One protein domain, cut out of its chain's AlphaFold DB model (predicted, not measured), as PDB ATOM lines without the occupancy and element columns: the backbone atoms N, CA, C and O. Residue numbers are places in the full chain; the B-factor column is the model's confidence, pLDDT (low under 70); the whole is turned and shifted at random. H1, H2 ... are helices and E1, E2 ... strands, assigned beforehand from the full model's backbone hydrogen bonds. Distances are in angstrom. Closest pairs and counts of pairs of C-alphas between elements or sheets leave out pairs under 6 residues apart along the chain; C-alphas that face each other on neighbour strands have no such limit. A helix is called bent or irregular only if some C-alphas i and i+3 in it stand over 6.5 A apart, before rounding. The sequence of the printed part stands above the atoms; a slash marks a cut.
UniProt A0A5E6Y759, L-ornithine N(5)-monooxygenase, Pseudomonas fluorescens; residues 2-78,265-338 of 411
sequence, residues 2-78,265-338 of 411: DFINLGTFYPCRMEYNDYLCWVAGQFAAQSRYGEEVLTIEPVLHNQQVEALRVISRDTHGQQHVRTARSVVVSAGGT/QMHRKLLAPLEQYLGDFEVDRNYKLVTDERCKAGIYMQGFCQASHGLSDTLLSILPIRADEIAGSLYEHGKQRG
ATOM      1  N   ASP A   2     -59.506  54.321-174.795       70.69
ATOM      2  CA  ASP A   2     -60.451  55.294-175.376       70.69
ATOM      3  C   ASP A   2     -61.604  55.735-174.455       70.69
ATOM      4  O   ASP A   2     -61.932  56.916-174.447       70.69
ATOM      5  N   PHE A   3     -62.165  54.854-173.612       71.50
ATOM      6  CA  PHE A   3     -63.221  55.242-172.658       71.50
ATOM      7  C   PHE A   3     -62.746  56.283-171.629       71.50
ATOM      8  O   PHE A   3     -63.438  57.262-171.368       71.50
ATOM      9  N   ILE A   4     -61.532  56.117-171.085       71.94
ATOM     10  CA  ILE A   4     -60.947  57.058-170.107       71.94
ATOM     11  C   ILE A   4     -60.843  58.464-170.717       71.94
ATOM     12  O   ILE A   4     -61.049  59.458-170.022       71.94
ATOM     13  N   ASN A   5     -60.596  58.550-172.026       82.81
ATOM     14  CA  ASN A   5     -60.500  59.820-172.742       82.81
ATOM     15  C   ASN A   5     -61.853  60.541-172.896       82.81
ATOM     16  O   ASN A   5     -61.851  61.739-173.166       82.81
ATOM     17  N   LEU A   6     -62.995  59.859-172.721       77.06
ATOM     18  CA  LEU A   6     -64.319  60.495-172.755       77.06
ATOM     19  C   LEU A   6     -64.593  61.357-171.515       77.06
ATOM     20  O   LEU A   6     -65.479  62.207-171.562       77.06
ATOM     21  N   GLY A   7     -63.870  61.140-170.408       78.81
ATOM     22  CA  GLY A   7     -64.042  61.913-169.173       78.81
ATOM     23  C   GLY A   7     -65.429  61.779-168.531       78.81
ATOM     24  O   GLY A   7     -65.832  62.661-167.777       78.81
ATOM     25  N   THR A   8     -66.166  60.704-168.835       87.88
ATOM     26  CA  THR A   8     -67.514  60.436-168.313       87.88
ATOM     27  C   THR A   8     -67.511  59.292-167.302       87.88
ATOM     28  O   THR A   8     -66.788  58.309-167.462       87.88
ATOM     29  N   PHE A   9     -68.364  59.397-166.283       89.19
ATOM     30  CA  PHE A   9     -68.670  58.303-165.354       89.19
ATOM     31  C   PHE A   9     -69.856  57.441-165.815       89.19
ATOM     32  O   PHE A   9     -70.132  56.406-165.212       89.19
ATOM     33  N   TYR A  10     -70.540  57.843-166.889       89.94
ATOM     34  CA  TYR A  10     -71.744  57.195-167.400       89.94
ATOM     35  C   TYR A  10     -71.448  56.541-168.759       89.94
ATOM     36  O   TYR A  10     -71.590  57.196-169.797       89.94
ATOM     37  N   PRO A  11     -71.003  55.269-168.790       92.44
ATOM     38  CA  PRO A  11     -70.854  54.542-170.044       92.44
ATOM     39  C   PRO A  11     -72.209  54.358-170.725       92.44
ATOM     40  O   PRO A  11     -73.262  54.313-170.081       92.44
ATOM     41  N   CYS A  12     -72.194  54.199-172.048       93.19
ATOM     42  CA  CYS A  12     -73.426  53.883-172.756       93.19
ATOM     43  C   CYS A  12     -73.945  52.498-172.324       93.19
ATOM     44  O   CYS A  12     -73.175  51.582-172.027       93.19
ATOM     45  N   ARG A  13     -75.271  52.300-172.331       95.25
ATOM     46  CA  ARG A  13     -75.860  51.006-171.929       95.25
ATOM     47  C   ARG A  13     -75.420  49.837-172.817       95.25
ATOM     48  O   ARG A  13     -75.459  48.705-172.355       95.25
ATOM     49  N   MET A  14     -75.008  50.093-174.061       94.44
ATOM     50  CA  MET A  14     -74.450  49.059-174.942       94.44
ATOM     51  C   MET A  14     -73.093  48.559-174.430       94.44
ATOM     52  O   MET A  14     -72.897  47.354-174.331       94.44
ATOM     53  N   GLU A  15     -72.200  49.473-174.048       94.75
ATOM     54  CA  GLU A  15     -70.894  49.152-173.461       94.75
ATOM     55  C   GLU A  15     -71.054  48.465-172.101       94.75
ATOM     56  O   GLU A  15     -70.417  47.449-171.836       94.75
ATOM     57  N   TYR A  16     -71.976  48.944-171.259       95.50
ATOM     58  CA  TYR A  16     -72.239  48.286-169.979       95.50
ATOM     59  C   TYR A  16     -72.870  46.891-170.151       95.50
ATOM     60  O   TYR A  16     -72.561  45.975-169.392       95.50
ATOM     61  N   ASN A  17     -73.722  46.689-171.165       96.38
ATOM     62  CA  ASN A  17     -74.231  45.361-171.517       96.38
ATOM     63  C   ASN A  17     -73.101  44.422-171.964       96.38
ATOM     64  O   ASN A  17     -73.069  43.277-171.525       96.38
ATOM     65  N   ASP A  18     -72.173  44.900-172.797       96.62
ATOM     66  CA  ASP A  18     -70.998  44.124-173.209       96.62
ATOM     67  C   ASP A  18     -70.137  43.717-172.003       96.62
ATOM     68  O   ASP A  18     -69.810  42.542-171.847       96.62
ATOM     69  N   TYR A  19     -69.892  44.644-171.071       96.69
ATOM     70  CA  TYR A  19     -69.224  44.345-169.802       96.69
ATOM     71  C   TYR A  19     -69.932  43.227-169.016       96.69
ATOM     72  O   TYR A  19     -69.285  42.275-168.571       96.69
ATOM     73  N   LEU A  20     -71.261  43.290-168.873       97.38
ATOM     74  CA  LEU A  20     -72.032  42.246-168.191       97.38
ATOM     75  C   LEU A  20     -71.948  40.895-168.918       97.38
ATOM     76  O   LEU A  20     -71.810  39.861-168.263       97.38
ATOM     77  N   CYS A  21     -71.990  40.887-170.254       97.38
ATOM     78  CA  CYS A  21     -71.798  39.682-171.064       97.38
ATOM     79  C   CYS A  21     -70.394  39.091-170.880       97.38
ATOM     80  O   CYS A  21     -70.261  37.878-170.702       97.38
ATOM     81  N   TRP A  22     -69.359  39.933-170.863       97.88
ATOM     82  CA  TRP A  22     -67.976  39.524-170.632       97.88
ATOM     83  C   TRP A  22     -67.792  38.868-169.256       97.88
ATOM     84  O   TRP A  22     -67.207  37.785-169.169       97.88
ATOM     85  N   VAL A  23     -68.350  39.463-168.192       98.00
ATOM     86  CA  VAL A  23     -68.338  38.862-166.845       98.00
ATOM     87  C   VAL A  23     -69.118  37.548-166.832       98.00
ATOM     88  O   VAL A  23     -68.618  36.545-166.327       98.00
ATOM     89  N   ALA A  24     -70.322  37.514-167.411       97.38
ATOM     90  CA  ALA A  24     -71.159  36.314-167.441       97.38
ATOM     91  C   ALA A  24     -70.494  35.139-168.180       97.38
ATOM     92  O   ALA A  24     -70.661  33.987-167.772       97.38
ATOM     93  N   GLY A  25     -69.689  35.419-169.211       97.31
ATOM     94  CA  GLY A  25     -68.897  34.418-169.931       97.31
ATOM     95  C   GLY A  25     -67.933  33.635-169.031       97.31
ATOM     96  O   GLY A  25     -67.733  32.441-169.244       97.31
ATOM     97  N   GLN A  26     -67.424  34.251-167.958       98.12
ATOM     98  CA  GLN A  26     -66.558  33.581-166.974       98.12
ATOM     99  C   GLN A  26     -67.303  32.517-166.144       98.12
ATOM    100  O   GLN A  26     -66.682  31.655-165.526       98.12
ATOM    101  N   PHE A  27     -68.640  32.546-166.147       97.88
ATOM    102  CA  PHE A  27     -69.506  31.629-165.403       97.88
ATOM    103  C   PHE A  27     -70.292  30.681-166.321       97.88
ATOM    104  O   PHE A  27     -71.271  30.074-165.885       97.88
ATOM    105  N   ALA A  28     -69.858  30.501-167.576       96.31
ATOM    106  CA  ALA A  28     -70.544  29.675-168.577       96.31
ATOM    107  C   ALA A  28     -70.845  28.238-168.105       96.31
ATOM    108  O   ALA A  28     -71.903  27.686-168.398       96.31
ATOM    109  N   ALA A  29     -69.957  27.631-167.308       97.50
ATOM    110  CA  ALA A  29     -70.181  26.291-166.754       97.50
ATOM    111  C   ALA A  29     -71.365  26.232-165.763       97.50
ATOM    112  O   ALA A  29     -72.022  25.192-165.626       97.50
ATOM    113  N   GLN A  30     -71.654  27.346-165.083       97.06
ATOM    114  CA  GLN A  30     -72.686  27.473-164.052       97.06
ATOM    115  C   GLN A  30     -74.005  28.031-164.604       97.06
ATOM    116  O   GLN A  30     -75.058  27.806-164.008       97.06
ATOM    117  N   SER A  31     -73.975  28.728-165.743       96.75
ATOM    118  CA  SER A  31     -75.160  29.322-166.360       96.75
ATOM    119  C   SER A  31     -75.887  28.347-167.289       96.75
ATOM    120  O   SER A  31     -75.302  27.452-167.902       96.75
ATOM    121  N   ARG A  32     -77.210  28.491-167.376       96.81
ATOM    122  CA  ARG A  32     -78.061  27.795-168.348       96.81
ATOM    123  C   ARG A  32     -78.957  28.835-169.007       96.81
ATOM    124  O   ARG A  32     -79.861  29.367-168.370       96.81
ATOM    125  N   TYR A  33     -78.643  29.172-170.255       97.06
ATOM    126  CA  TYR A  33     -79.436  30.094-171.066       97.06
ATOM    127  C   TYR A  33     -80.552  29.355-171.800       97.06
ATOM    128  O   TYR A  33     -80.501  28.140-171.967       97.06
ATOM    129  N   GLY A  34     -81.559  30.104-172.250       96.75
ATOM    130  CA  GLY A  34     -82.694  29.536-172.975       96.75
ATOM    131  C   GLY A  34     -83.645  28.717-172.101       96.75
ATOM    132  O   GLY A  34     -84.486  28.023-172.652       96.75
ATOM    133  N   GLU A  35     -83.537  28.803-170.772       97.88
ATOM    134  CA  GLU A  35     -84.424  28.121-169.828       97.88
ATOM    135  C   GLU A  35     -85.268  29.120-169.019       97.88
ATOM    136  O   GLU A  35     -84.743  29.948-168.275       97.88
ATOM    137  N   GLU A  36     -86.593  29.018-169.129       97.81
ATOM    138  CA  GLU A  36     -87.561  29.768-168.326       97.81
ATOM    139  C   GLU A  36     -87.961  28.939-167.099       97.81
ATOM    140  O   GLU A  36     -88.547  27.865-167.241       97.81
ATOM    141  N   VAL A  37     -87.686  29.424-165.885       98.25
ATOM    142  CA  VAL A  37     -88.195  28.790-164.657       98.25
ATOM    143  C   VAL A  37     -89.700  29.035-164.547       98.25
ATOM    144  O   VAL A  37     -90.152  30.178-164.547       98.25
ATOM    145  N   LEU A  38     -90.474  27.958-164.426       97.75
ATOM    146  CA  LEU A  38     -91.935  27.995-164.364       97.75
ATOM    147  C   LEU A  38     -92.450  28.008-162.923       97.75
ATOM    148  O   LEU A  38     -93.402  28.723-162.616       97.75
ATOM    149  N   THR A  39     -91.845  27.196-162.051       98.31
ATOM    150  CA  THR A  39     -92.264  27.049-160.652       98.31
ATOM    151  C   THR A  39     -91.170  26.417-159.784       98.31
ATOM    152  O   THR A  39     -90.249  25.769-160.295       98.31
ATOM    153  N   ILE A  40     -91.274  26.616-158.468       98.56
ATOM    154  CA  ILE A  40     -90.407  26.032-157.445       98.56
ATOM    155  C   ILE A  40     -91.290  25.270-156.450       98.56
ATOM    156  O   ILE A  40     -92.120  25.858-155.758       98.56
ATOM    157  N   GLU A  41     -91.095  23.957-156.366       98.25
ATOM    158  CA  GLU A  41     -91.895  23.051-155.539       98.25
ATOM    159  C   GLU A  41     -91.118  22.564-154.303       98.25
ATOM    160  O   GLU A  41     -89.911  22.314-154.397       98.25
ATOM    161  N   PRO A  42     -91.780  22.360-153.148       97.56
ATOM    162  CA  PRO A  42     -91.151  21.733-151.991       97.56
ATOM    163  C   PRO A  42     -90.861  20.245-152.235       97.56
ATOM    164  O   PRO A  42     -91.680  19.511-152.786       97.56
ATOM    165  N   VAL A  43     -89.716  19.770-151.742       96.38
ATOM    166  CA  VAL A  43     -89.407  18.340-151.601       96.38
ATOM    167  C   VAL A  43     -89.513  17.971-150.128       96.38
ATOM    168  O   VAL A  43     -88.723  18.445-149.306       96.38
ATOM    169  N   LEU A  44     -90.502  17.140-149.803       93.75
ATOM    170  CA  LEU A  44     -90.845  16.786-148.429       93.75
ATOM    171  C   LEU A  44     -90.140  15.508-147.965       93.75
ATOM    172  O   LEU A  44     -90.205  14.478-148.631       93.75
ATOM    173  N   HIS A  45     -89.560  15.560-146.769       89.00
ATOM    174  CA  HIS A  45     -89.103  14.399-146.011       89.00
ATOM    175  C   HIS A  45     -89.535  14.573-144.552       89.00
ATOM    176  O   HIS A  45     -89.326  15.632-143.969       89.00
ATOM    177  N   ASN A  46     -90.206  13.573-143.970       89.31
ATOM    178  CA  ASN A  46     -90.762  13.646-142.606       89.31
ATOM    179  C   ASN A  46     -91.569  14.933-142.330       89.31
ATOM    180  O   ASN A  46     -91.421  15.555-141.282       89.31
ATOM    181  N   GLN A  47     -92.414  15.341-143.288       90.31
ATOM    182  CA  GLN A  47     -93.224  16.573-143.242       90.31
ATOM    183  C   GLN A  47     -92.423  17.892-143.199       90.31
ATOM    184  O   GLN A  47     -93.003  18.951-142.962       90.31
ATOM    185  N   GLN A  48     -91.118  17.855-143.474       93.75
ATOM    186  CA  GLN A  48     -90.255  19.031-143.587       93.75
ATOM    187  C   GLN A  48     -89.816  19.246-145.039       93.75
ATOM    188  O   GLN A  48     -89.546  18.286-145.762       93.75
ATOM    189  N   VAL A  49     -89.722  20.505-145.472       95.25
ATOM    190  CA  VAL A  49     -89.182  20.866-146.790       95.25
ATOM    191  C   VAL A  49     -87.660  20.829-146.708       95.25
ATOM    192  O   VAL A  49     -87.025  21.779-146.241       95.25
ATOM    193  N   GLU A  50     -87.058  19.725-147.144       92.75
ATOM    194  CA  GLU A  50     -85.605  19.553-147.097       92.75
ATOM    195  C   GLU A  50     -84.899  20.063-148.359       92.75
ATOM    196  O   GLU A  50     -83.726  20.443-148.306       92.75
ATOM    197  N   ALA A  51     -85.589  20.097-149.490       95.50
ATOM    198  CA  ALA A  51     -85.049  20.604-150.742       95.50
ATOM    199  C   ALA A  51     -86.154  21.252-151.580       95.50
ATOM    200  O   ALA A  51     -87.332  21.222-151.222       95.50
ATOM    201  N   LEU A  52     -85.755  21.845-152.696       97.88
ATOM    202  CA  LEU A  52     -86.622  22.537-153.636       97.88
ATOM    203  C   LEU A  52     -86.428  21.924-155.018       97.88
ATOM    204  O   LEU A  52     -85.292  21.725-155.453       97.88
ATOM    205  N   ARG A  53     -87.525  21.630-155.709       98.25
ATOM    206  CA  ARG A  53     -87.534  21.241-157.119       98.25
ATOM    207  C   ARG A  53     -87.790  22.481-157.963       98.25
ATOM    208  O   ARG A  53     -88.856  23.076-157.883       98.25
ATOM    209  N   VAL A  54     -86.813  22.857-158.775       98.50
ATOM    210  CA  VAL A  54     -86.910  23.939-159.755       98.50
ATOM    211  C   VAL A  54     -87.308  23.323-161.086       98.50
ATOM    212  O   VAL A  54     -86.576  22.488-161.621       98.50
ATOM    213  N   ILE A  55     -88.472  23.720-161.596       98.44
ATOM    214  CA  ILE A  55     -88.995  23.255-162.880       98.44
ATOM    215  C   ILE A  55     -88.824  24.382-163.891       98.44
ATOM    216  O   ILE A  55     -89.400  25.459-163.725       98.44
ATOM    217  N   SER A  56     -88.042  24.133-164.934       98.44
ATOM    218  CA  SER A  56     -87.822  25.055-166.048       98.44
ATOM    219  C   SER A  56     -88.262  24.445-167.372       98.44
ATOM    220  O   SER A  56     -88.499  23.241-167.475       98.44
ATOM    221  N   ARG A  57     -88.400  25.289-168.390       98.44
ATOM    222  CA  ARG A  57     -88.695  24.905-169.768       98.44
ATOM    223  C   ARG A  57     -87.691  25.557-170.702       98.44
ATOM    224  O   ARG A  57     -87.473  26.762-170.601       98.44
ATOM    225  N   ASP A  58     -87.105  24.774-171.597       97.62
ATOM    226  CA  ASP A  58     -86.181  25.296-172.601       97.62
ATOM    227  C   ASP A  58     -86.892  25.893-173.831       97.62
ATOM    228  O   ASP A  58     -88.120  25.853-173.962       97.62
ATOM    229  N   THR A  59     -86.114  26.443-174.765       96.25
ATOM    230  CA  THR A  59     -86.608  27.019-176.026       96.25
ATOM    231  C   THR A  59     -87.277  26.004-176.959       96.25
ATOM    232  O   THR A  59     -88.036  26.409-177.839       96.25
ATOM    233  N   HIS A  60     -87.043  24.702-176.768       96.12
ATOM    234  CA  HIS A  60     -87.703  23.618-177.503       96.12
ATOM    235  C   HIS A  60     -88.996  23.146-176.818       96.12
ATOM    236  O   HIS A  60     -89.693  22.275-177.339       96.12
ATOM    237  N   GLY A  61     -89.339  23.727-175.666       95.81
ATOM    238  CA  GLY A  61     -90.514  23.373-174.882       95.81
ATOM    239  C   GLY A  61     -90.313  22.164-173.966       95.81
ATOM    240  O   GLY A  61     -91.272  21.757-173.307       95.81
ATOM    241  N   GLN A  62     -89.104  21.599-173.884       97.50
ATOM    242  CA  GLN A  62     -88.804  20.485-172.989       97.50
ATOM    243  C   GLN A  62     -88.658  20.988-171.549       97.50
ATOM    244  O   GLN A  62     -88.048  22.024-171.285       97.50
ATOM    245  N   GLN A  63     -89.248  20.248-170.608       97.81
ATOM    246  CA  GLN A  63     -89.146  20.552-169.186       97.81
ATOM    247  C   GLN A  63     -87.905  19.918-168.562       97.81
ATOM    248  O   GLN A  63     -87.630  18.734-168.765       97.81
ATOM    249  N   HIS A  64     -87.218  20.697-167.731       97.75
ATOM    250  CA  HIS A  64     -86.073  20.274-166.936       97.75
ATOM    251  C   HIS A  64     -86.413  20.411-165.454       97.75
ATOM    252  O   HIS A  64     -87.033  21.386-165.030       97.75
ATOM    253  N   VAL A  65     -86.009  19.428-164.651       98.06
ATOM    254  CA  VAL A  65     -86.244  19.425-163.201       98.06
ATOM    255  C   VAL A  65     -84.907  19.309-162.491       98.06
ATOM    256  O   VAL A  65     -84.168  18.347-162.698       98.06
ATOM    257  N   ARG A  66     -84.596  20.285-161.635       97.88
ATOM    258  CA  ARG A  66     -83.383  20.286-160.807       97.88
ATOM    259  C   ARG A  66     -83.753  20.367-159.339       97.88
ATOM    260  O   ARG A  66     -84.657  21.109-158.969       97.88
ATOM    261  N   THR A  67     -83.036  19.631-158.501       97.25
ATOM    262  CA  THR A  67     -83.224  19.677-157.050       97.25
ATOM    263  C   THR A  67     -82.106  20.491-156.415       97.25
ATOM    264  O   THR A  67     -80.931  20.239-156.680       97.25
ATOM    265  N   ALA A  68     -82.462  21.446-155.559       96.50
ATOM    266  CA  ALA A  68     -81.523  22.324-154.875       96.50
ATOM    267  C   ALA A  68     -81.828  22.410-153.373       96.50
ATOM    268  O   ALA A  68     -82.980  22.344-152.947       96.50
ATOM    269  N   ARG A  69     -80.785  22.576-152.552       95.69
ATOM    270  CA  ARG A  69     -80.932  22.809-151.099       95.69
ATOM    271  C   ARG A  69     -81.409  24.225-150.781       95.69
ATOM    272  O   ARG A  69     -82.045  24.436-149.749       95.69
ATOM    273  N   SER A  70     -81.077  25.158-151.667       97.38
ATOM    274  CA  SER A  70     -81.453  26.559-151.585       97.38
ATOM    275  C   SER A  70     -81.708  27.121-152.980       97.38
ATOM    276  O   SER A  70     -81.135  26.627-153.953       97.38
ATOM    277  N   VAL A  71     -82.533  28.160-153.073       98.19
ATOM    278  CA  VAL A  71     -82.811  28.899-154.310       98.19
ATOM    279  C   VAL A  71     -82.700  30.398-154.041       98.19
ATOM    280  O   VAL A  71     -83.140  30.883-153.002       98.19
ATOM    281  N   VAL A  72     -82.132  31.132-154.996       98.31
ATOM    282  CA  VAL A  72     -82.142  32.599-155.026       98.31
ATOM    283  C   VAL A  72     -83.042  33.037-156.182       98.31
ATOM    284  O   VAL A  72     -82.825  32.630-157.322       98.31
ATOM    285  N   VAL A  73     -84.068  33.837-155.894       97.88
ATOM    286  CA  VAL A  73     -85.030  34.342-156.880       97.88
ATOM    287  C   VAL A  73     -84.656  35.772-157.270       97.88
ATOM    288  O   VAL A  73     -84.887  36.713-156.513       97.88
ATOM    289  N   SER A  74     -84.122  35.927-158.485       96.88
ATOM    290  CA  SER A  74     -83.634  37.204-159.039       96.88
ATOM    291  C   SER A  74     -84.234  37.490-160.424       96.88
ATOM    292  O   SER A  74     -83.528  37.853-161.359       96.88
ATOM    293  N   ALA A  75     -85.544  37.283-160.589       94.00
ATOM    294  CA  ALA A  75     -86.223  37.317-161.894       94.00
ATOM    295  C   ALA A  75     -86.499  38.731-162.459       94.00
ATOM    296  O   ALA A  75     -87.127  38.861-163.507       94.00
ATOM    297  N   GLY A  76     -86.059  39.793-161.776       92.88
ATOM    298  CA  GLY A  76     -86.277  41.172-162.209       92.88
ATOM    299  C   GLY A  76     -87.748  41.611-162.179       92.88
ATOM    300  O   GLY A  76     -88.579  41.050-161.461       92.88
ATOM    301  N   GLY A  77     -88.055  42.670-162.929       93.25
ATOM    302  CA  GLY A  77     -89.405  43.224-163.041       93.25
ATOM    303  C   GLY A  77     -90.160  42.706-164.267       93.25
ATOM    304  O   GLY A  77     -89.572  42.452-165.314       93.25
ATOM    305  N   THR A  78     -91.481  42.614-164.161       94.25
ATOM    306  CA  THR A  78     -92.390  42.351-165.284       94.25
ATOM    307  C   THR A  78     -92.976  43.658-165.814       94.25
ATOM    308  O   THR A  78     -93.292  44.529-165.003       94.25
ATOM    309  N   GLN A 265     -93.452  41.250-158.893       91.56
ATOM    310  CA  GLN A 265     -94.312  40.230-158.263       91.56
ATOM    311  C   GLN A 265     -94.037  38.796-158.738       91.56
ATOM    312  O   GLN A 265     -94.685  37.862-158.272       91.56
ATOM    313  N   MET A 266     -93.059  38.589-159.632       92.56
ATOM    314  CA  MET A 266     -92.780  37.266-160.207       92.56
ATOM    315  C   MET A 266     -92.455  36.206-159.140       92.56
ATOM    316  O   MET A 266     -92.842  35.050-159.294       92.56
ATOM    317  N   HIS A 267     -91.819  36.601-158.031       93.50
ATOM    318  CA  HIS A 267     -91.539  35.708-156.903       93.50
ATOM    319  C   HIS A 267     -92.807  35.025-156.366       93.50
ATOM    320  O   HIS A 267     -92.758  33.835-156.074       93.50
ATOM    321  N   ARG A 268     -93.957  35.717-156.326       94.00
ATOM    322  CA  ARG A 268     -95.230  35.141-155.856       94.00
ATOM    323  C   ARG A 268     -95.707  34.013-156.761       94.00
ATOM    324  O   ARG A 268     -96.151  32.983-156.277       94.00
ATOM    325  N   LYS A 269     -95.562  34.179-158.081       94.81
ATOM    326  CA  LYS A 269     -95.911  33.140-159.059       94.81
ATOM    327  C   LYS A 269     -94.968  31.940-158.957       94.81
ATOM    328  O   LYS A 269     -95.429  30.804-158.934       94.81
ATOM    329  N   LEU A 270     -93.659  32.189-158.897       97.12
ATOM    330  CA  LEU A 270     -92.650  31.125-158.850       97.12
ATOM    331  C   LEU A 270     -92.729  30.303-157.558       97.12
ATOM    332  O   LEU A 270     -92.527  29.093-157.602       97.12
ATOM    333  N   LEU A 271     -93.040  30.954-156.436       97.25
ATOM    334  CA  LEU A 271     -93.080  30.359-155.099       97.25
ATOM    335  C   LEU A 271     -94.496  29.984-154.634       97.25
ATOM    336  O   LEU A 271     -94.655  29.578-153.488       97.25
ATOM    337  N   ALA A 272     -95.519  30.077-155.491       97.06
ATOM    338  CA  ALA A 272     -96.899  29.731-155.131       97.06
ATOM    339  C   ALA A 272     -97.044  28.336-154.473       97.06
ATOM    340  O   ALA A 272     -97.748  28.232-153.470       97.06
ATOM    341  N   PRO A 273     -96.341  27.267-154.913       97.69
ATOM    342  CA  PRO A 273     -96.415  25.962-154.238       97.69
ATOM    343  C   PRO A 273     -95.884  25.946-152.795       97.69
ATOM    344  O   PRO A 273     -96.137  24.996-152.054       97.69
ATOM    345  N   LEU A 274     -95.117  26.965-152.401       96.94
ATOM    346  CA  LEU A 274     -94.510  27.104-151.079       96.94
ATOM    347  C   LEU A 274     -95.305  28.041-150.159       96.94
ATOM    348  O   LEU A 274     -94.930  28.161-149.000       96.94
ATOM    349  N   GLU A 275     -96.389  28.671-150.624       95.06
ATOM    350  CA  GLU A 275     -97.122  29.735-149.908       95.06
ATOM    351  C   GLU A 275     -97.452  29.384-148.446       95.06
ATOM    352  O   GLU A 275     -97.232  30.194-147.550       95.06
ATOM    353  N   GLN A 276     -97.846  28.134-148.178       95.25
ATOM    354  CA  GLN A 276     -98.149  27.643-146.824       95.25
ATOM    355  C   GLN A 276     -96.975  27.708-145.821       95.25
ATOM    356  O   GLN A 276     -97.203  27.501-144.631       95.25
ATOM    357  N   TYR A 277     -95.743  27.936-146.296       95.81
ATOM    358  CA  TYR A 277     -94.521  28.022-145.492       95.81
ATOM    359  C   TYR A 277     -93.937  29.440-145.404       95.81
ATOM    360  O   TYR A 277     -92.997  29.635-144.636       95.81
ATOM    361  N   LEU A 278     -94.422  30.400-146.205       91.69
ATOM    362  CA  LEU A 278     -93.727  31.672-146.487       91.69
ATOM    363  C   LEU A 278     -94.325  32.910-145.797       91.69
ATOM    364  O   LEU A 278     -93.785  34.005-145.957       91.69
ATOM    365  N   GLY A 279     -95.431  32.765-145.057       87.88
ATOM    366  CA  GLY A 279     -96.143  33.910-144.477       87.88
ATOM    367  C   GLY A 279     -96.432  34.988-145.534       87.88
ATOM    368  O   GLY A 279     -96.843  34.669-146.648       87.88
ATOM    369  N   ASP A 280     -96.134  36.249-145.213       87.44
ATOM    370  CA  ASP A 280     -96.342  37.403-146.103       87.44
ATOM    371  C   ASP A 280     -95.131  37.745-147.000       87.44
ATOM    372  O   ASP A 280     -95.018  38.866-147.503       87.44
ATOM    373  N   PHE A 281     -94.240  36.777-147.266       92.06
ATOM    374  CA  PHE A 281     -92.985  36.973-148.016       92.06
ATOM    375  C   PHE A 281     -92.013  37.960-147.346       92.06
ATOM    376  O   PHE A 281     -91.247  38.659-148.017       92.06
ATOM    377  N   GLU A 282     -92.031  38.017-146.017       93.94
ATOM    378  CA  GLU A 282     -91.060  38.799-145.259       93.94
ATOM    379  C   GLU A 282     -89.645  38.251-145.468       93.94
ATOM    380  O   GLU A 282     -89.422  37.042-145.538       93.94
ATOM    381  N   VAL A 283     -88.677  39.158-145.567       95.62
ATOM    382  CA  VAL A 283     -87.257  38.826-145.708       95.62
ATOM    383  C   VAL A 283     -86.474  39.354-144.525       95.62
ATOM    384  O   VAL A 283     -86.755  40.445-144.023       95.62
ATOM    385  N   ASP A 284     -85.462  38.601-144.115       96.62
ATOM    386  CA  ASP A 284     -84.445  39.103-143.204       96.62
ATOM    387  C   ASP A 284     -83.491  40.088-143.907       96.62
ATOM    388  O   ASP A 284     -83.579  40.327-145.117       96.62
ATOM    389  N   ARG A 285     -82.555  40.658-143.139       97.00
ATOM    390  CA  ARG A 285     -81.569  41.623-143.647       97.00
ATOM    391  C   ARG A 285     -80.646  41.025-144.713       97.00
ATOM    392  O   ARG A 285     -80.113  41.756-145.539       97.00
ATOM    393  N   ASN A 286     -80.459  39.711-144.711       97.50
ATOM    394  CA  ASN A 286     -79.625  39.003-145.676       97.50
ATOM    395  C   ASN A 286     -80.449  38.487-146.862       97.50
ATOM    396  O   ASN A 286     -80.017  37.567-147.562       97.50
ATOM    397  N   TYR A 287     -81.633  39.069-147.087       98.06
ATOM    398  CA  TYR A 287     -82.539  38.753-148.184       98.06
ATOM    399  C   TYR A 287     -83.084  37.319-148.171       98.06
ATOM    400  O   TYR A 287     -83.635  36.861-149.180       98.06
ATOM    401  N   LYS A 288     -82.946  36.592-147.058       97.62
ATOM    402  CA  LYS A 288     -83.523  35.259-146.896       97.62
ATOM    403  C   LYS A 288     -84.989  35.408-146.509       97.62
ATOM    404  O   LYS A 288     -85.314  36.135-145.574       97.62
ATOM    405  N   LEU A 289     -85.872  34.714-147.218       97.06
ATOM    406  CA  LEU A 289     -87.281  34.629-146.854       97.06
ATOM    407  C   LEU A 289     -87.425  33.996-145.471       97.06
ATOM    408  O   LEU A 289     -86.837  32.948-145.185       97.06
ATOM    409  N   VAL A 290     -88.236  34.635-144.637       95.88
ATOM    410  CA  VAL A 290     -88.682  34.086-143.364       95.88
ATOM    411  C   VAL A 290     -89.680  32.978-143.674       95.88
ATOM    412  O   VAL A 290     -90.664  33.183-144.380       95.88
ATOM    413  N   THR A 291     -89.403  31.782-143.165       95.94
ATOM    414  CA  THR A 291     -90.258  30.610-143.357       95.94
ATOM    415  C   THR A 291     -90.631  30.005-142.016       95.94
ATOM    416  O   THR A 291     -89.892  30.156-141.041       95.94
ATOM    417  N   ASP A 292     -91.733  29.259-141.959       94.06
ATOM    418  CA  ASP A 292     -92.023  28.461-140.767       94.06
ATOM    419  C   ASP A 292     -90.973  27.354-140.537       94.06
ATOM    420  O   ASP A 292     -90.180  27.009-141.421       94.06
ATOM    421  N   GLU A 293     -90.973  26.770-139.335       93.19
ATOM    422  CA  GLU A 293     -89.966  25.790-138.916       93.19
ATOM    423  C   GLU A 293     -89.932  24.511-139.766       93.19
ATOM    424  O   GLU A 293     -88.926  23.795-139.746       93.19
ATOM    425  N   ARG A 294     -90.995  24.190-140.510       95.19
ATOM    426  CA  ARG A 294     -91.060  23.008-141.380       95.19
ATOM    427  C   ARG A 294     -90.217  23.204-142.633       95.19
ATOM    428  O   ARG A 294     -89.781  22.213-143.219       95.19
ATOM    429  N   CYS A 295     -89.951  24.441-143.049       95.81
ATOM    430  CA  CYS A 295     -89.119  24.714-144.212       95.81
ATOM    431  C   CYS A 295     -87.640  24.831-143.827       95.81
ATOM    432  O   CYS A 295     -87.205  25.789-143.195       95.81
ATOM    433  N   LYS A 296     -86.839  23.831-144.216       95.00
ATOM    434  CA  LYS A 296     -85.386  23.800-143.969       95.00
ATOM    435  C   LYS A 296     -84.572  24.267-145.180       95.00
ATOM    436  O   LYS A 296     -83.372  24.534-145.058       95.00
ATOM    437  N   ALA A 297     -85.188  24.343-146.358       95.50
ATOM    438  CA  ALA A 297     -84.559  24.879-147.560       95.50
ATOM    439  C   ALA A 297     -84.313  26.393-147.441       95.50
ATOM    440  O   ALA A 297     -85.096  27.110-146.826       95.50
ATOM    441  N   GLY A 298     -83.206  26.881-148.009       96.44
ATOM    442  CA  GLY A 298     -82.915  28.318-148.037       96.44
ATOM    443  C   GLY A 298     -83.568  28.981-149.246       96.44
ATOM    444  O   GLY A 298     -83.316  28.562-150.371       96.44
ATOM    445  N   ILE A 299     -84.381  30.015-149.051       97.94
ATOM    446  CA  ILE A 299     -84.973  30.771-150.162       97.94
ATOM    447  C   ILE A 299     -84.575  32.232-149.998       97.94
ATOM    448  O   ILE A 299     -84.791  32.804-148.937       97.94
ATOM    449  N   TYR A 300     -83.982  32.822-151.031       98.31
ATOM    450  CA  TYR A 300     -83.507  34.206-151.031       98.31
ATOM    451  C   TYR A 300     -84.171  34.996-152.157       98.31
ATOM    452  O   TYR A 300     -84.509  34.418-153.194       98.31
ATOM    453  N   MET A 301     -84.327  36.309-151.996       96.50
ATOM    454  CA  MET A 301     -84.928  37.187-153.009       96.50
ATOM    455  C   MET A 301     -84.043  38.390-153.323       96.50
ATOM    456  O   MET A 301     -83.548  39.046-152.419       96.50
ATOM    457  N   GLN A 302     -83.888  38.739-154.599       97.06
ATOM    458  CA  GLN A 302     -83.199  39.970-155.000       97.06
ATOM    459  C   GLN A 302     -84.071  40.820-155.916       97.06
ATOM    460  O   GLN A 302     -84.622  40.321-156.900       97.06
ATOM    461  N   GLY A 303     -84.164  42.119-155.620       95.69
ATOM    462  CA  GLY A 303     -84.930  43.059-156.439       95.69
ATOM    463  C   GLY A 303     -86.443  42.982-156.236       95.69
ATOM    464  O   GLY A 303     -87.184  43.383-157.138       95.69
ATOM    465  N   PHE A 304     -86.886  42.456-155.090       95.50
ATOM    466  CA  PHE A 304     -88.286  42.371-154.652       95.50
ATOM    467  C   PHE A 304     -88.504  42.947-153.240       95.50
ATOM    468  O   PHE A 304     -89.607  42.870-152.710       95.50
ATOM    469  N   CYS A 305     -87.466  43.528-152.638       95.56
ATOM    470  CA  CYS A 305     -87.373  43.864-151.222       95.56
ATOM    471  C   CYS A 305     -87.287  45.378-150.967       95.56
ATOM    472  O   CYS A 305     -86.984  45.783-149.850       95.56
ATOM    473  N   GLN A 306     -87.576  46.234-151.957       95.44
ATOM    474  CA  GLN A 306     -87.524  47.701-151.809       95.44
ATOM    475  C   GLN A 306     -88.279  48.217-150.574       95.44
ATOM    476  O   GLN A 306     -87.812  49.138-149.911       95.44
ATOM    477  N   ALA A 307     -89.431  47.624-150.247       93.69
ATOM    478  CA  ALA A 307     -90.235  48.035-149.097       93.69
ATOM    479  C   ALA A 307     -89.507  47.861-147.748       93.69
ATOM    480  O   ALA A 307     -89.813  48.581-146.804       93.69
ATOM    481  N   SER A 308     -88.550  46.932-147.653       95.44
ATOM    482  CA  SER A 308     -87.755  46.672-146.445       95.44
ATOM    483  C   SER A 308     -86.294  47.117-146.547       95.44
ATOM    484  O   SER A 308     -85.692  47.395-145.519       95.44
ATOM    485  N   HIS A 309     -85.732  47.204-147.756       96.81
ATOM    486  CA  HIS A 309     -84.303  47.447-148.006       96.81
ATOM    487  C   HIS A 309     -84.017  48.780-148.724       96.81
ATOM    488  O   HIS A 309     -82.861  49.121-148.953       96.81
ATOM    489  N   GLY A 310     -85.047  49.555-149.076       95.94
ATOM    490  CA  GLY A 310     -84.892  50.870-149.704       95.94
ATOM    491  C   GLY A 310     -84.729  50.833-151.228       95.94
ATOM    492  O   GLY A 310     -84.813  49.788-151.877       95.94
ATOM    493  N   LEU A 311     -84.541  52.015-151.825       93.81
ATOM    494  CA  LEU A 311     -84.624  52.239-153.279       93.81
ATOM    495  C   LEU A 311     -83.547  51.497-154.090       93.81
ATOM    496  O   LEU A 311     -83.813  51.094-155.229       93.81
ATOM    497  N   SER A 312     -82.377  51.243-153.497       94.75
ATOM    498  CA  SER A 312     -81.270  50.505-154.123       94.75
ATOM    499  C   SER A 312     -81.601  49.068-154.495       94.75
ATOM    500  O   SER A 312     -80.945  48.511-155.374       94.75
ATOM    501  N   ASP A 313     -82.600  48.451-153.855       95.81
ATOM    502  CA  ASP A 313     -82.900  47.025-154.025       95.81
ATOM    503  C   ASP A 313     -83.123  46.645-155.500       95.81
ATOM    504  O   ASP A 313     -82.782  45.551-155.956       95.81
ATOM    505  N   THR A 314     -83.656  47.581-156.276       93.69
ATOM    506  CA  THR A 314     -84.042  47.362-157.667       93.69
ATOM    507  C   THR A 314     -82.965  47.725-158.690       93.69
ATOM    508  O   THR A 314     -83.193  47.539-159.889       93.69
ATOM    509  N   LEU A 315     -81.816  48.223-158.220       94.69
ATOM    510  CA  LEU A 315     -80.777  48.883-159.004       94.69
ATOM    511  C   LEU A 315     -79.420  48.181-158.872       94.69
ATOM    512  O   LEU A 315     -79.260  47.198-158.147       94.69
ATOM    513  N   LEU A 316     -78.430  48.703-159.599       95.38
ATOM    514  CA  LEU A 316     -77.051  48.214-159.567       95.38
ATOM    515  C   LEU A 316     -76.279  48.676-158.314       95.38
ATOM    516  O   LEU A 316     -75.254  48.083-157.984       95.38
ATOM    517  N   SER A 317     -76.779  49.701-157.613       92.94
ATOM    518  CA  SER A 317     -76.049  50.511-156.626       92.94
ATOM    519  C   SER A 317     -75.361  49.711-155.518       92.94
ATOM    520  O   SER A 317     -74.255  50.052-155.112       92.94
ATOM    521  N   ILE A 318     -75.992  48.633-155.046       95.62
ATOM    522  CA  ILE A 318     -75.485  47.817-153.932       95.62
ATOM    523  C   ILE A 318     -75.178  46.371-154.327       95.62
ATOM    524  O   ILE A 318     -74.951  45.543-153.449       95.62
ATOM    525  N   LEU A 319     -75.196  46.026-155.622       97.44
ATOM    526  CA  LEU A 319     -75.039  44.630-156.052       97.44
ATOM    527  C   LEU A 319     -73.782  43.940-155.506       97.44
ATOM    528  O   LEU A 319     -73.923  42.793-155.081       97.44
ATOM    529  N   PRO A 320     -72.595  44.580-155.454       97.56
ATOM    530  CA  PRO A 320     -71.408  43.935-154.896       97.56
ATOM    531  C   PRO A 320     -71.583  43.551-153.422       97.56
ATOM    532  O   PRO A 320     -71.285  42.424-153.040       97.56
ATOM    533  N   ILE A 321     -72.130  44.464-152.614       97.62
ATOM    534  CA  ILE A 321     -72.331  44.248-151.175       97.62
ATOM    535  C   ILE A 321     -73.449  43.234-150.932       97.62
ATOM    536  O   ILE A 321     -73.269  42.282-150.181       97.62
ATOM    537  N   ARG A 322     -74.574  43.361-151.644       98.12
ATOM    538  CA  ARG A 322     -75.681  42.401-151.551       98.12
ATOM    539  C   ARG A 322     -75.256  40.988-151.957       98.12
ATOM    540  O   ARG A 322     -75.723  40.018-151.363       98.12
ATOM    541  N   ALA A 323     -74.403  40.852-152.973       98.06
ATOM    542  CA  ALA A 323     -73.891  39.552-153.392       98.06
ATOM    543  C   ALA A 323     -73.045  38.895-152.290       98.06
ATOM    544  O   ALA A 323     -73.223  37.703-152.039       98.06
ATOM    545  N   ASP A 324     -72.188  39.665-151.612       98.19
ATOM    546  CA  ASP A 324     -71.378  39.188-150.484       98.19
ATOM    547  C   ASP A 324     -72.250  38.767-149.288       98.19
ATOM    548  O   ASP A 324     -72.127  37.649-148.785       98.19
ATOM    549  N   GLU A 325     -73.224  39.599-148.905       97.94
ATOM    550  CA  GLU A 325     -74.166  39.317-147.811       97.94
ATOM    551  C   GLU A 325     -74.980  38.032-148.052       97.94
ATOM    552  O   GLU A 325     -75.073  37.158-147.182       97.94
ATOM    553  N   ILE A 326     -75.547  37.881-149.256       98.31
ATOM    554  CA  ILE A 326     -76.326  36.689-149.624       98.31
ATOM    555  C   ILE A 326     -75.424  35.460-149.691       98.31
ATOM    556  O   ILE A 326     -75.820  34.396-149.211       98.31
ATOM    557  N   ALA A 327     -74.219  35.576-150.258       98.06
ATOM    558  CA  ALA A 327     -73.272  34.470-150.308       98.06
ATOM    559  C   ALA A 327     -72.893  34.009-148.894       98.06
ATOM    560  O   ALA A 327     -73.001  32.817-148.599       98.06
ATOM    561  N   GLY A 328     -72.532  34.935-148.001       97.94
ATOM    562  CA  GLY A 328     -72.226  34.643-146.602       97.94
ATOM    563  C   GLY A 328     -73.380  33.936-145.890       97.94
ATOM    564  O   GLY A 328     -73.195  32.854-145.328       97.94
ATOM    565  N   SER A 329     -74.595  34.480-145.997       97.81
ATOM    566  CA  SER A 329     -75.802  33.862-145.430       97.81
ATOM    567  C   SER A 329     -76.072  32.464-145.999       97.81
ATOM    568  O   SER A 329     -76.388  31.533-145.253       97.81
ATOM    569  N   LEU A 330     -75.905  32.278-147.311       96.88
ATOM    570  CA  LEU A 330     -76.104  30.993-147.982       96.88
ATOM    571  C   LEU A 330     -75.097  29.935-147.507       96.88
ATOM    572  O   LEU A 330     -75.486  28.789-147.258       96.88
ATOM    573  N   TYR A 331     -73.821  30.304-147.361       95.56
ATOM    574  CA  TYR A 331     -72.780  29.407-146.854       95.56
ATOM    575  C   TYR A 331     -73.025  29.014-145.396       95.56
ATOM    576  O   TYR A 331     -72.927  27.829-145.064       95.56
ATOM    577  N   GLU A 332     -73.386  29.967-144.535       94.94
ATOM    578  CA  GLU A 332     -73.697  29.686-143.130       94.94
ATOM    579  C   GLU A 332     -74.943  28.803-142.983       94.94
ATOM    580  O   GLU A 332     -74.910  27.807-142.255       94.94
ATOM    581  N   HIS A 333     -76.004  29.059-143.760       92.38
ATOM    582  CA  HIS A 333     -77.178  28.177-143.821       92.38
ATOM    583  C   HIS A 333     -76.798  26.756-144.264       92.38
ATOM    584  O   HIS A 333     -77.270  25.765-143.703       92.38
ATOM    585  N   GLY A 334     -75.901  26.641-145.247       88.25
ATOM    586  CA  GLY A 334     -75.371  25.361-145.714       88.25
ATOM    587  C   GLY A 334     -74.603  24.589-144.636       88.25
ATOM    588  O   GLY A 334     -74.794  23.377-144.509       88.25
ATOM    589  N   LYS A 335     -73.772  25.273-143.835       87.88
ATOM    590  CA  LYS A 335     -73.026  24.665-142.717       87.88
ATOM    591  C   LYS A 335     -73.956  24.172-141.611       87.88
ATOM    592  O   LYS A 335     -73.785  23.051-141.138       87.88
ATOM    593  N   GLN A 336     -74.959  24.969-141.239       82.38
ATOM    594  CA  GLN A 336     -75.903  24.641-140.163       82.38
ATOM    595  C   GLN A 336     -76.735  23.384-140.450       82.38
ATOM    596  O   GLN A 336     -77.072  22.648-139.527       82.38
ATOM    597  N   ARG A 337     -77.028  23.088-141.723       74.81
ATOM    598  CA  ARG A 337     -77.729  21.847-142.107       74.81
ATOM    599  C   ARG A 337     -76.855  20.588-142.022       74.81
ATOM    600  O   ARG A 337     -77.387  19.486-142.123       74.81
ATOM    601  N   GLY A 338     -75.542  20.737-141.822       58.69
ATOM    602  CA  GLY A 338     -74.566  19.649-141.829       58.69
ATOM    603  C   GLY A 338     -74.362  19.035-143.223       58.69
ATOM    604  O   GLY A 338     -75.251  19.023-144.073       58.69
TER     605      GLY A 338
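AT A GLANCE: This is residues 2 to 78 and 265 to 338 of the 411 residues of the protein "L-ornithine N(5)-monooxygenase" of Pseudomonas fluorescens (UniProt A0A5E6Y759). A strongly twisted antiparallel sheet of three strands, E1 to E3, adjoins a short parallel strand pair, E4 and E5, near the middle of the model; the long helix H7 packs on one face of this pair, and the small helices H3 and H4 pack on the sheet at E1. Before this body comes an arm with H1 and H2, in which residues 4 to 10 and residues 16 to 31 stick out free, while the short helices H5 and H6 follow E5. There are 151 printed residues, with seven named helices and five named strands in the order H1 H2 E1 E2 E3 E4 H3 H4 E5 H5 H6 H7; the class is mixed, helices and strands. The larger sheet has the order E1, E2, E3. The whole is only just compact, close to loose, with a radius of gyration of the C-alphas of 17.6 A, and it is elongated, with spans of 63 by 39 by 31 A.

IN THESE COORDINATES: H1, residues 2 to 5, begins at C-alpha 2 at (-60.451, 55.294, -175.376). H2, residues 13 to 25, is 18.1 A long. E1, residues 35 to 45, is 27.9 A long and bends by 64 degrees at residue 38. E2, residues 48 to 58, is 30.0 A long, and E3, residues 63 to 68, is 16.3 A long. E4 is residues 70 to 73, with C-alpha 70 at (-81.453, 26.559, -151.585). H3 is residues 266 to 270. H4, residues 272 to 277, is irregular, with C-alphas 273 and 276 7.8 A apart. E5 is residues 298 to 301 and H5 residues 306 to 309. H6, residues 311 to 314, is only just irregular, with C-alphas 311 and 314 6.6 A apart. H7, residues 319 to 336, is 25.5 A long and ends at C-alpha 336 at (-75.903, 24.641, -140.163).

HOW THE PARTS SIT: E1, E2 and E3 form a meander, each strand the antiparallel neighbour of the one before. E1 and E2 are a hairpin at 159 degrees, with N 41 and O 53 at 2.8 A, within hydrogen-bond range. E2 and E3 are a hairpin at 149 degrees, with N 54 and O 66 at 2.8 A. H3 and H4 are on the same face of this sheet and over none of its strands. The closest C-alphas of E1 and H3 are those of Thr 39 and Leu 270, 4.5 A apart; those of E1 and H4 are Glu 41 and Pro 273, 5.5 A. The closest C-alphas of E2 and E4, Leu 52 and Ser 70, are 6.9 A apart. E4 and E5 are parallel at 10 degrees, with N 71 and O 298 at 2.8 A. The closest C-alphas of E5 and H7, Gly 298 and His 333, are 7.1 A apart. H5 and H6 only just touch, with 3 pairs of C-alphas within 8 A, and only at the corner; their closest C-alphas, Gln 306 and Asp 313, are 5.2 A apart. H6 and H7 are only just apart, with 8.5 A between their closest C-alphas. H1 and H2 are apart, and neither is on the larger sheet. Every O i to N i+4 pair is within hydrogen-bond range in H2, H3 and H7; H4 has 0 of 2, with 2 of 3 O i to N i+3 pairs within range, and H1, H5 and H6 are too short for an O i to N i+4 pair.

THE WHOLE: The two C-alphas farthest apart, those of Asn 5 and Asn 46, are 62.9 A apart. Residues 79 to 264 are not printed, and C-alphas 78 and 265 are 7.6 A apart across this cut, within the link from E4 to H3. The link from H4 to E5, residues 278 to 297, is long. The mean pLDDT of the printed part is 94.4; H1 has a mean of 74, and residue 338 alone is under 70.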